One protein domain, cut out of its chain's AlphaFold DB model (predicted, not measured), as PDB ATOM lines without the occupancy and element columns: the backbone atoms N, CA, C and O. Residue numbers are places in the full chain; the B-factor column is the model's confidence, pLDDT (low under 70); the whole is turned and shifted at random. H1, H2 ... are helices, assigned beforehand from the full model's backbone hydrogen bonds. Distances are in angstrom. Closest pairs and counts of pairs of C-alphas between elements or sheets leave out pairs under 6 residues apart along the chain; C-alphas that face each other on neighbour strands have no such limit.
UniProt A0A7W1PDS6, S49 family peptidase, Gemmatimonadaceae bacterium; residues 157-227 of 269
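Overview. This is residues 157 to 227 of the 269 residues of the protein "S49 family peptidase" of Gemmatimonadaceae bacterium (UniProt A0A7W1PDS6). Two long helices, H1 and H3, run the same way, one after the other, and overlap for a short stretch where residues 173 to 180 of H1 meet residues 199 to 203 of H3; the short helix H2 folds back beside this overlap. The overlap and H2 make a small compact body in the middle of a long rod, and from it two single-helix arms stick out, residues 157 to 169 of H1 at one end and residues 211 to 227 of H3 at the other. The printed part has 71 residues with three named helices, in the order H1, H2, H3, and no named strand; its class is all helix. It is extended, with a radius of gyration of the C-alphas of 18.1 A, and its C-alphas span 70 by 15 by 15 A.

Arrangement. Start at the first printed residue, where H1, residues 157 to 180, begins with a stretch that stands free, residues 157 to 169. Go on to residues 174 to 178: with these alone H1 touches H2, which is residues 186 to 194. Their closest C-alphas are those of Ile 174 and Val 193, 6.2 A apart. H1 and H2 run opposite ways at a shallow tilt of 24 degrees, and the two are a helical hairpin. Now look at H3, residues 199 to 227. H2 and H3 only just touch, with 3 pairs of C-alphas within 8 A, and H3 does so with residues 202 to 206 alone. The closest C-alphas of the two are those of Cys 192 and Ala 202, 5.9 A apart. H2 and H3 run opposite ways at a shallow tilt of 30 degrees and are a second helical hairpin. H1 and H3 touch through residues 173 to 180 of H1 and residues 199 to 203 of H3 alone. Here the closest C-alphas are those of Ile 177 and Ala 199, 5.1 A apart. H1 and H3 run the same way at a shallow tilt of 20 degrees, and their centres are 33.3 A apart. The helix packing is mostly aligned, that is, helices that touch run at shallow tilts. In the backbones of H1, H2 and H3, every O i to N i+4 pair is within hydrogen-bond range.

Along the chain. Find C-alpha 157 at (9.204, -74.580, -43.201); from there H1 runs for 24 residues to C-alpha 180 at (2.098, -43.693, -29.390), 34.6 A from first to last C-alpha. As you read down, y rises from -74.580 to -43.693. H2, 9 residues, runs from Ala 186 to Ala 194 and measures 12.4 A between its first and last C-alphas. H3 begins at C-alpha 199, at (8.248, -46.363, -33.414), and runs for 29 residues to C-alpha 227 at (-6.202, -6.660, -32.793). It is the longest helix, 42.3 A from first to last C-alpha.

Size, cuts and confidence. The first and last printed C-alphas, those of Asp 157 and Ser 227, are also the two farthest apart, at 70.4 A. Without the two stretches that stand free, the body has 41 residues, spans 26 by 15 by 15 A and has a radius of gyration of 8.6 A. The printed part has no cut. Look at the turns between the helices: the link from H1 to H2, 5 residues, and the link from H2 to H3, 4 residues, are both tight. In the B-factor column of this predicted model the mean pLDDT of the printed part is 92.8, and no printed residue is under 70.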
ATOM      1  N   ASP A 157       9.458 -74.838 -44.614       83.88
ATOM      2  CA  ASP A 157       9.204 -74.580 -43.201       83.88
ATOM      3  C   ASP A 157      10.047 -73.419 -42.658       83.88
ATOM      4  O   ASP A 157       9.516 -72.562 -41.957       83.88
ATOM      5  N   LEU A 158      11.324 -73.306 -43.047       77.25
ATOM      6  CA  LEU A 158      12.181 -72.185 -42.633       77.25
ATOM      7  C   LEU A 158      11.737 -70.867 -43.283       77.25
ATOM      8  O   LEU A 158      11.721 -69.822 -42.634       77.25
ATOM      9  N   ILE A 159      11.320 -70.910 -44.554       85.94
ATOM     10  CA  ILE A 159      10.784 -69.733 -45.257       85.94
ATOM     11  C   ILE A 159       9.433 -69.320 -44.655       85.94
ATOM     12  O   ILE A 159       9.170 -68.128 -44.479       85.94
ATOM     13  N   ALA A 160       8.573 -70.287 -44.330       88.75
ATOM     14  CA  ALA A 160       7.291 -70.044 -43.680       88.75
ATOM     15  C   ALA A 160       7.478 -69.449 -42.277       88.75
ATOM     16  O   ALA A 160       6.805 -68.473 -41.942       88.75
ATOM     17  N   GLN A 161       8.429 -69.973 -41.499       89.81
ATOM     18  CA  GLN A 161       8.773 -69.453 -40.181       89.81
ATOM     19  C   GLN A 161       9.297 -68.013 -40.263       89.81
ATOM     20  O   GLN A 161       8.769 -67.140 -39.581       89.81
ATOM     21  N   ALA A 162      10.246 -67.727 -41.159       87.56
ATOM     22  CA  ALA A 162      10.781 -66.376 -41.335       87.56
ATOM     23  C   ALA A 162       9.695 -65.358 -41.739       87.56
ATOM     24  O   ALA A 162       9.662 -64.236 -41.234       87.56
ATOM     25  N   ARG A 163       8.758 -65.748 -42.618       93.88
ATOM     26  CA  ARG A 163       7.614 -64.897 -42.996       93.88
ATOM     27  C   ARG A 163       6.651 -64.670 -41.833       93.88
ATOM     28  O   ARG A 163       6.145 -63.560 -41.682       93.88
ATOM     29  N   ALA A 164       6.392 -65.699 -41.025       92.75
ATOM     30  CA  ALA A 164       5.543 -65.584 -39.845       92.75
ATOM     31  C   ALA A 164       6.161 -64.641 -38.801       92.75
ATOM     32  O   ALA A 164       5.466 -63.757 -38.300       92.75
ATOM     33  N   GLU A 165       7.464 -64.776 -38.543       94.06
ATOM     34  CA  GLU A 165       8.223 -63.915 -37.630       94.06
ATOM     35  C   GLU A 165       8.250 -62.455 -38.114       94.06
ATOM     36  O   GLU A 165       7.942 -61.537 -37.348       94.06
ATOM     37  N   ALA A 166       8.508 -62.223 -39.405       92.94
ATOM     38  CA  ALA A 166       8.456 -60.884 -39.993       92.94
ATOM     39  C   ALA A 166       7.052 -60.257 -39.885       92.94
ATOM     40  O   ALA A 166       6.913 -59.092 -39.518       92.94
ATOM     41  N   ALA A 167       5.992 -61.035 -40.129       94.75
ATOM     42  CA  ALA A 167       4.618 -60.558 -39.986       94.75
ATOM     43  C   ALA A 167       4.240 -60.251 -38.525       94.75
ATOM     44  O   ALA A 167       3.430 -59.358 -38.268       94.75
ATOM     45  N   THR A 168       4.783 -60.982 -37.545       96.81
ATOM     46  CA  THR A 168       4.611 -60.631 -36.124       96.81
ATOM     47  C   THR A 168       5.328 -59.335 -35.770       96.81
ATOM     48  O   THR A 168       4.690 -58.449 -35.208       96.81
ATOM     49  N   GLN A 169       6.583 -59.171 -36.194       94.56
ATOM     50  CA  GLN A 169       7.364 -57.958 -35.934       94.56
ATOM     51  C   GLN A 169       6.707 -56.719 -36.551       94.56
ATOM     52  O   GLN A 169       6.608 -55.680 -35.902       94.56
ATOM     53  N   GLU A 170       6.183 -56.832 -37.772       96.44
ATOM     54  CA  GLU A 170       5.516 -55.709 -38.431       96.44
ATOM     55  C   GLU A 170       4.205 -55.323 -37.737       96.44
ATOM     56  O   GLU A 170       3.906 -54.141 -37.557       96.44
ATOM     57  N   ARG A 171       3.432 -56.307 -37.259       96.62
ATOM     58  CA  ARG A 171       2.227 -56.027 -36.466       96.62
ATOM     59  C   ARG A 171       2.560 -55.341 -35.146       96.62
ATOM     60  O   ARG A 171       1.851 -54.413 -34.763       96.62
ATOM     61  N   GLU A 172       3.632 -55.756 -34.476       96.88
ATOM     62  CA  GLU A 172       4.113 -55.119 -33.245       96.88
ATOM     63  C   GLU A 172       4.591 -53.682 -33.501       96.88
ATOM     64  O   GLU A 172       4.219 -52.769 -32.757       96.88
ATOM     65  N   ARG A 173       5.323 -53.444 -34.600       97.00
ATOM     66  CA  ARG A 173       5.735 -52.097 -35.020       97.00
ATOM     67  C   ARG A 173       4.517 -51.200 -35.244       97.00
ATOM     68  O   ARG A 173       4.422 -50.141 -34.627       97.00
ATOM     69  N   ILE A 174       3.548 -51.633 -36.048       96.94
ATOM     70  CA  ILE A 174       2.329 -50.856 -36.324       96.94
ATOM     71  C   ILE A 174       1.530 -50.602 -35.037       96.94
ATOM     72  O   ILE A 174       1.045 -49.490 -34.819       96.94
ATOM     73  N   ALA A 175       1.405 -51.606 -34.164       97.12
ATOM     74  CA  ALA A 175       0.710 -51.460 -32.888       97.12
ATOM     75  C   ALA A 175       1.383 -50.414 -31.984       97.12
ATOM     76  O   ALA A 175       0.691 -49.577 -31.400       97.12
ATOM     77  N   SER A 176       2.718 -50.412 -31.903       96.56
ATOM     78  CA  SER A 176       3.458 -49.418 -31.116       96.56
ATOM     79  C   SER A 176       3.291 -47.997 -31.665       96.56
ATOM     80  O   SER A 176       2.985 -47.089 -30.894       96.56
ATOM     81  N   ILE A 177       3.361 -47.807 -32.988       96.31
ATOM     82  CA  ILE A 177       3.127 -46.507 -33.642       96.31
ATOM     83  C   ILE A 177       1.715 -45.993 -33.362       96.31
ATOM     84  O   ILE A 177       1.547 -44.838 -32.980       96.31
ATOM     85  N   ARG A 178       0.694 -46.846 -33.501       96.00
ATOM     86  CA  ARG A 178      -0.701 -46.458 -33.238       96.00
ATOM     87  C   ARG A 178      -0.958 -46.146 -31.767       96.00
ATOM     88  O   ARG A 178      -1.723 -45.237 -31.470       96.00
ATOM     89  N   THR A 179      -0.304 -46.867 -30.858       96.62
ATOM     90  CA  THR A 179      -0.410 -46.608 -29.414       96.62
ATOM     91  C   THR A 179       0.223 -45.265 -29.052       96.62
ATOM     92  O   THR A 179      -0.387 -44.472 -28.341       96.62
ATOM     93  N   LEU A 180       1.417 -44.978 -29.579       94.19
ATOM     94  CA  LEU A 180       2.098 -43.693 -29.390       94.19
ATOM     95  C   LEU A 180       1.327 -42.534 -30.035       94.19
ATOM     96  O   LEU A 180       1.260 -41.444 -29.479       94.19
ATOM     97  N   GLY A 181       0.722 -42.784 -31.195       93.50
ATOM     98  CA  GLY A 181      -0.060 -41.821 -31.958       93.50
ATOM     99  C   GLY A 181      -1.516 -41.674 -31.516       93.50
ATOM    100  O   GLY A 181      -2.281 -41.037 -32.230       93.50
ATOM    101  N   ALA A 182      -1.929 -42.236 -30.373       92.44
ATOM    102  CA  ALA A 182      -3.333 -42.227 -29.946       92.44
ATOM    103  C   ALA A 182      -3.925 -40.809 -29.795       92.44
ATOM    104  O   ALA A 182      -5.125 -40.620 -29.985       92.44
ATOM    105  N   SER A 183      -3.090 -39.817 -29.468       87.06
ATOM    106  CA  SER A 183      -3.459 -38.395 -29.403       87.06
ATOM    107  C   SER A 183      -2.985 -37.573 -30.606       87.06
ATOM    108  O   SER A 183      -3.242 -36.371 -30.657       87.06
ATOM    109  N   ALA A 184      -2.264 -38.194 -31.542       91.88
ATOM    110  CA  ALA A 184      -1.720 -37.535 -32.718       91.88
ATOM    111  C   ALA A 184      -2.766 -37.443 -33.843       91.88
ATOM    112  O   ALA A 184      -3.867 -37.987 -33.773       91.88
ATOM    113  N   ASP A 185      -2.408 -36.736 -34.911       92.75
ATOM    114  CA  ASP A 185      -3.232 -36.655 -36.114       92.75
ATOM    115  C   ASP A 185      -3.297 -38.015 -36.825       92.75
ATOM    116  O   ASP A 185      -2.263 -38.562 -37.213       92.75
ATOM    117  N   ALA A 186      -4.503 -38.547 -37.035       93.94
ATOM    118  CA  ALA A 186      -4.703 -39.856 -37.653       93.94
ATOM    119  C   ALA A 186      -4.057 -39.971 -39.047       93.94
ATOM    120  O   ALA A 186      -3.520 -41.026 -39.387       93.94
ATOM    121  N   ALA A 187      -4.045 -38.888 -39.836       94.75
ATOM    122  CA  ALA A 187      -3.408 -38.889 -41.152       94.75
ATOM    123  C   ALA A 187      -1.879 -39.003 -41.047       94.75
ATOM    124  O   ALA A 187      -1.237 -39.656 -41.871       94.75
ATOM    125  N   LEU A 188      -1.295 -38.398 -40.011       93.88
ATOM    126  CA  LEU A 188       0.137 -38.477 -39.745       93.88
ATOM    127  C   LEU A 188       0.537 -39.871 -39.249       93.88
ATOM    128  O   LEU A 188       1.553 -40.404 -39.686       93.88
ATOM    129  N   VAL A 189      -0.283 -40.482 -38.388       95.94
ATOM    130  CA  VAL A 189      -0.071 -41.856 -37.905       95.94
ATOM    131  C   VAL A 189      -0.049 -42.844 -39.070       95.94
ATOM    132  O   VAL A 189       0.888 -43.634 -39.181       95.94
ATOM    133  N   GLU A 190      -1.031 -42.778 -39.971       96.31
ATOM    134  CA  GLU A 190      -1.086 -43.676 -41.132       96.31
ATOM    135  C   GLU A 190       0.056 -43.416 -42.125       96.31
ATOM    136  O   GLU A 190       0.597 -44.364 -42.694       96.31
ATOM    137  N   LYS A 191       0.514 -42.164 -42.261       95.50
ATOM    138  CA  LYS A 191       1.725 -41.856 -43.030       95.50
ATOM    139  C   LYS A 191       2.967 -42.526 -42.431       95.50
ATOM    140  O   LYS A 191       3.707 -43.178 -43.156       95.50
ATOM    141  N   CYS A 192       3.175 -42.441 -41.115       94.06
ATOM    142  CA  CYS A 192       4.295 -43.121 -40.452       94.06
ATOM    143  C   CYS A 192       4.222 -44.652 -40.594       94.06
ATOM    144  O   CYS A 192       5.247 -45.324 -40.729       94.06
ATOM    145  N   VAL A 193       3.015 -45.221 -40.577       96.12
ATOM    146  CA  VAL A 193       2.823 -46.652 -40.839       96.12
ATOM    147  C   VAL A 193       3.257 -47.004 -42.265       96.12
ATOM    148  O   VAL A 193       4.045 -47.941 -42.419       96.12
ATOM    149  N   ALA A 194       2.802 -46.241 -43.265       96.19
ATOM    150  CA  ALA A 194       3.088 -46.460 -44.685       96.19
ATOM    151  C   ALA A 194       4.564 -46.237 -45.060       96.19
ATOM    152  O   ALA A 194       5.120 -47.015 -45.830       96.19
ATOM    153  N   ASP A 195       5.210 -45.228 -44.472       94.00
ATOM    154  CA  ASP A 195       6.624 -44.905 -44.707       94.00
ATOM    155  C   ASP A 195       7.582 -45.928 -44.057       94.00
ATOM    156  O   ASP A 195       8.795 -45.856 -44.245       94.00
ATOM    157  N   GLY A 196       7.064 -46.885 -43.272       93.88
ATOM    158  CA  GLY A 196       7.869 -47.954 -42.672       93.88
ATOM    159  C   GLY A 196       8.824 -47.483 -41.569       93.88
ATOM    160  O   GLY A 196       9.786 -48.178 -41.253       93.88
ATOM    161  N   VAL A 197       8.583 -46.311 -40.970       94.75
ATOM    162  CA  VAL A 197       9.481 -45.747 -39.948       94.75
ATOM    163  C   VAL A 197       9.438 -46.540 -38.636       94.75
ATOM    164  O   VAL A 197       8.463 -47.234 -38.337       94.75
ATOM    165  N   THR A 198      10.482 -46.435 -37.810       95.88
ATOM    166  CA  THR A 198      10.468 -47.046 -36.469       95.88
ATOM    167  C   THR A 198       9.496 -46.319 -35.531       95.88
ATOM    168  O   THR A 198       9.087 -45.183 -35.789       95.88
ATOM    169  N   ALA A 199       9.137 -46.955 -34.414       93.88
ATOM    170  CA  ALA A 199       8.248 -46.363 -33.414       93.88
ATOM    171  C   ALA A 199       8.820 -45.065 -32.815       93.88
ATOM    172  O   ALA A 199       8.090 -44.100 -32.592       93.88
ATOM    173  N   GLU A 200      10.138 -45.010 -32.614       94.56
ATOM    174  CA  GLU A 200      10.846 -43.841 -32.088       94.56
ATOM    175  C   GLU A 200      10.854 -42.690 -33.100       94.56
ATOM    176  O   GLU A 200      10.636 -41.532 -32.736       94.56
ATOM    177  N   ALA A 201      11.059 -43.001 -34.382       93.75
ATOM    178  CA  ALA A 201      10.993 -42.013 -35.453       93.75
ATOM    179  C   ALA A 201       9.573 -41.442 -35.610       93.75
ATOM    180  O   ALA A 201       9.420 -40.229 -35.774       93.75
ATOM    181  N   ALA A 202       8.540 -42.286 -35.490       95.06
ATOM    182  CA  ALA A 202       7.145 -41.848 -35.471       95.06
ATOM    183  C   ALA A 202       6.846 -40.940 -34.263       95.06
ATOM    184  O   ALA A 202       6.260 -39.875 -34.435       95.06
ATOM    185  N   ALA A 203       7.320 -41.295 -33.062       94.81
ATOM    186  CA  ALA A 203       7.153 -40.470 -31.863       94.81
ATOM    187  C   ALA A 203       7.760 -39.069 -32.027       94.81
ATOM    188  O   ALA A 203       7.132 -38.073 -31.664       94.81
ATOM    189  N   ARG A 204       8.958 -38.975 -32.621       95.56
ATOM    190  CA  ARG A 204       9.575 -37.681 -32.938       95.56
ATOM    191  C   ARG A 204       8.718 -36.877 -33.920       95.56
ATOM    192  O   ARG A 204       8.490 -35.696 -33.683       95.56
ATOM    193  N   CYS A 205       8.201 -37.519 -34.966       92.50
ATOM    194  CA  CYS A 205       7.325 -36.874 -35.942       92.50
ATOM    195  C   CYS A 205       6.045 -36.313 -35.293       92.50
ATOM    196  O   CYS A 205       5.633 -35.193 -35.597       92.50
ATOM    197  N   PHE A 206       5.447 -37.052 -34.353       95.31
ATOM    198  CA  PHE A 206       4.271 -36.590 -33.611       95.31
ATOM    199  C   PHE A 206       4.587 -35.375 -32.734       95.31
ATOM    200  O   PHE A 206       3.858 -34.387 -32.776       95.31
ATOM    201  N   LEU A 207       5.706 -35.402 -32.005       94.81
ATOM    202  CA  LEU A 207       6.132 -34.275 -31.172       94.81
ATOM    203  C   LEU A 207       6.421 -33.015 -31.994       94.81
ATOM    204  O   LEU A 207       6.023 -31.921 -31.600       94.81
ATOM    205  N   GLU A 208       7.090 -33.152 -33.138       93.81
ATOM    206  CA  GLU A 208       7.353 -32.033 -34.049       93.81
ATOM    207  C   GLU A 208       6.049 -31.432 -34.590       93.81
ATOM    208  O   GLU A 208       5.890 -30.208 -34.622       93.81
ATOM    209  N   ALA A 209       5.078 -32.278 -34.952       94.00
ATOM    210  CA  ALA A 209       3.765 -31.827 -35.400       94.00
ATOM    211  C   ALA A 209       2.993 -31.088 -34.293       94.00
ATOM    212  O   ALA A 209       2.386 -30.043 -34.554       94.00
ATOM    213  N   ASP A 210       3.042 -31.580 -33.055       93.56
ATOM    214  CA  ASP A 210       2.400 -30.934 -31.908       93.56
ATOM    215  C   ASP A 210       3.056 -29.590 -31.569       93.56
ATOM    216  O   ASP A 210       2.362 -28.599 -31.324       93.56
ATOM    217  N   GLN A 211       4.388 -29.513 -31.633       94.38
ATOM    218  CA  GLN A 211       5.127 -28.262 -31.457       94.38
ATOM    219  C   GLN A 211       4.793 -27.243 -32.549       94.38
ATOM    220  O   GLN A 211       4.591 -26.066 -32.243       94.38
ATOM    221  N   ALA A 212       4.668 -27.676 -33.807       94.06
ATOM    222  CA  ALA A 212       4.265 -26.804 -34.906       94.06
ATOM    223  C   ALA A 212       2.846 -26.247 -34.699       94.06
ATOM    224  O   ALA A 212       2.621 -25.044 -34.861       94.06
ATOM    225  N   LYS A 213       1.898 -27.089 -34.265       93.50
ATOM    226  CA  LYS A 213       0.531 -26.664 -33.914       93.50
ATOM    227  C   LYS A 213       0.530 -25.677 -32.742       93.50
ATOM    228  O   LYS A 213      -0.167 -24.663 -32.795       93.50
ATOM    229  N   ALA A 214       1.327 -25.937 -31.705       94.00
ATOM    230  CA  ALA A 214       1.469 -25.039 -30.562       94.00
ATOM    231  C   ALA A 214       2.062 -23.679 -30.970       94.00
ATOM    232  O   ALA A 214       1.532 -22.637 -30.584       94.00
ATOM    233  N   ALA A 215       3.105 -23.673 -31.804       95.12
ATOM    234  CA  ALA A 215       3.720 -22.453 -32.323       95.12
ATOM    235  C   ALA A 215       2.738 -21.628 -33.171       95.12
ATOM    236  O   ALA A 215       2.624 -20.416 -32.974       95.12
ATOM    237  N   ALA A 216       1.973 -22.277 -34.055       93.75
ATOM    238  CA  ALA A 216       0.935 -21.618 -34.845       93.75
ATOM    239  C   ALA A 216      -0.151 -20.990 -33.954       93.75
ATOM    240  O   ALA A 216      -0.550 -19.846 -34.171       93.75
ATOM    241  N   ARG A 217      -0.581 -21.698 -32.900       93.56
ATOM    242  CA  ARG A 217      -1.562 -21.180 -31.935       93.56
ATOM    243  C   ARG A 217      -1.029 -19.984 -31.144       93.56
ATOM    244  O   ARG A 217      -1.771 -19.036 -30.915       93.56
ATOM    245  N   LEU A 218       0.247 -19.998 -30.758       91.94
ATOM    246  CA  LEU A 218       0.892 -18.858 -30.099       91.94
ATOM    247  C   LEU A 218       0.965 -17.626 -31.009       91.94
ATOM    248  O   LEU A 218       0.766 -16.510 -30.535       91.94
ATOM    249  N   LEU A 219       1.241 -17.811 -32.302       92.75
ATOM    250  CA  LEU A 219       1.233 -16.714 -33.274       92.75
ATOM    251  C   LEU A 219      -0.172 -16.134 -33.465       92.75
ATOM    252  O   LEU A 219      -0.313 -14.914 -33.485       92.75
ATOM    253  N   ALA A 220      -1.197 -16.987 -33.541       91.88
ATOM    254  CA  ALA A 220      -2.588 -16.547 -33.621       91.88
ATOM    255  C   ALA A 220      -2.991 -15.713 -32.393       91.88
ATOM    256  O   ALA A 220      -3.493 -14.608 -32.554       91.88
ATOM    257  N   LEU A 221      -2.658 -16.173 -31.179       91.69
ATOM    258  CA  LEU A 221      -2.934 -15.435 -29.938       91.69
ATOM    259  C   LEU A 221      -2.245 -14.063 -29.896       91.69
ATOM    260  O   LEU A 221      -2.860 -13.087 -29.480       91.69
ATOM    261  N   LYS A 222      -0.990 -13.966 -30.357       90.56
ATOM    262  CA  LYS A 222      -0.286 -12.675 -30.472       90.56
ATOM    263  C   LYS A 222      -0.947 -11.747 -31.494       90.56
ATOM    264  O   LYS A 222      -0.996 -10.536 -31.285       90.56
ATOM    265  N   GLY A 223      -1.448 -12.304 -32.597       88.75
ATOM    266  CA  GLY A 223      -2.244 -11.570 -33.578       88.75
ATOM    267  C   GLY A 223      -3.536 -11.029 -32.965       88.75
ATOM    268  O   GLY A 223      -3.805  -9.831 -33.066       88.75
ATOM    269  N   ASP A 224      -4.275 -11.875 -32.249       86.00
ATOM    270  CA  ASP A 224      -5.515 -11.496 -31.569       86.00
ATOM    271  C   ASP A 224      -5.270 -10.405 -30.513       86.00
ATOM    272  O   ASP A 224      -5.988  -9.403 -30.508       86.00
ATOM    273  N   GLU A 225      -4.217 -10.525 -29.691       82.62
ATOM    274  CA  GLU A 225      -3.798  -9.484 -28.733       82.62
ATOM    275  C   GLU A 225      -3.553  -8.134 -29.412       82.62
ATOM    276  O   GLU A 225      -3.978  -7.103 -28.894       82.62
ATOM    277  N   SER A 226      -2.904  -8.126 -30.581       77.94
ATOM    278  CA  SER A 226      -2.644  -6.889 -31.328       77.94
ATOM    279  C   SER A 226      -3.903  -6.273 -31.952       77.94
ATOM    280  O   SER A 226      -3.948  -5.064 -32.179       77.94
ATOM    281  N   SER A 227      -4.923  -7.094 -32.220       77.50
ATOM    282  CA  SER A 227      -6.202  -6.660 -32.793       77.50
ATOM    283  C   SER A 227      -7.205  -6.186 -31.739       77.50
ATOM    284  O   SER A 227      -8.123  -5.426 -32.057       77.50
TER     285      SER A 227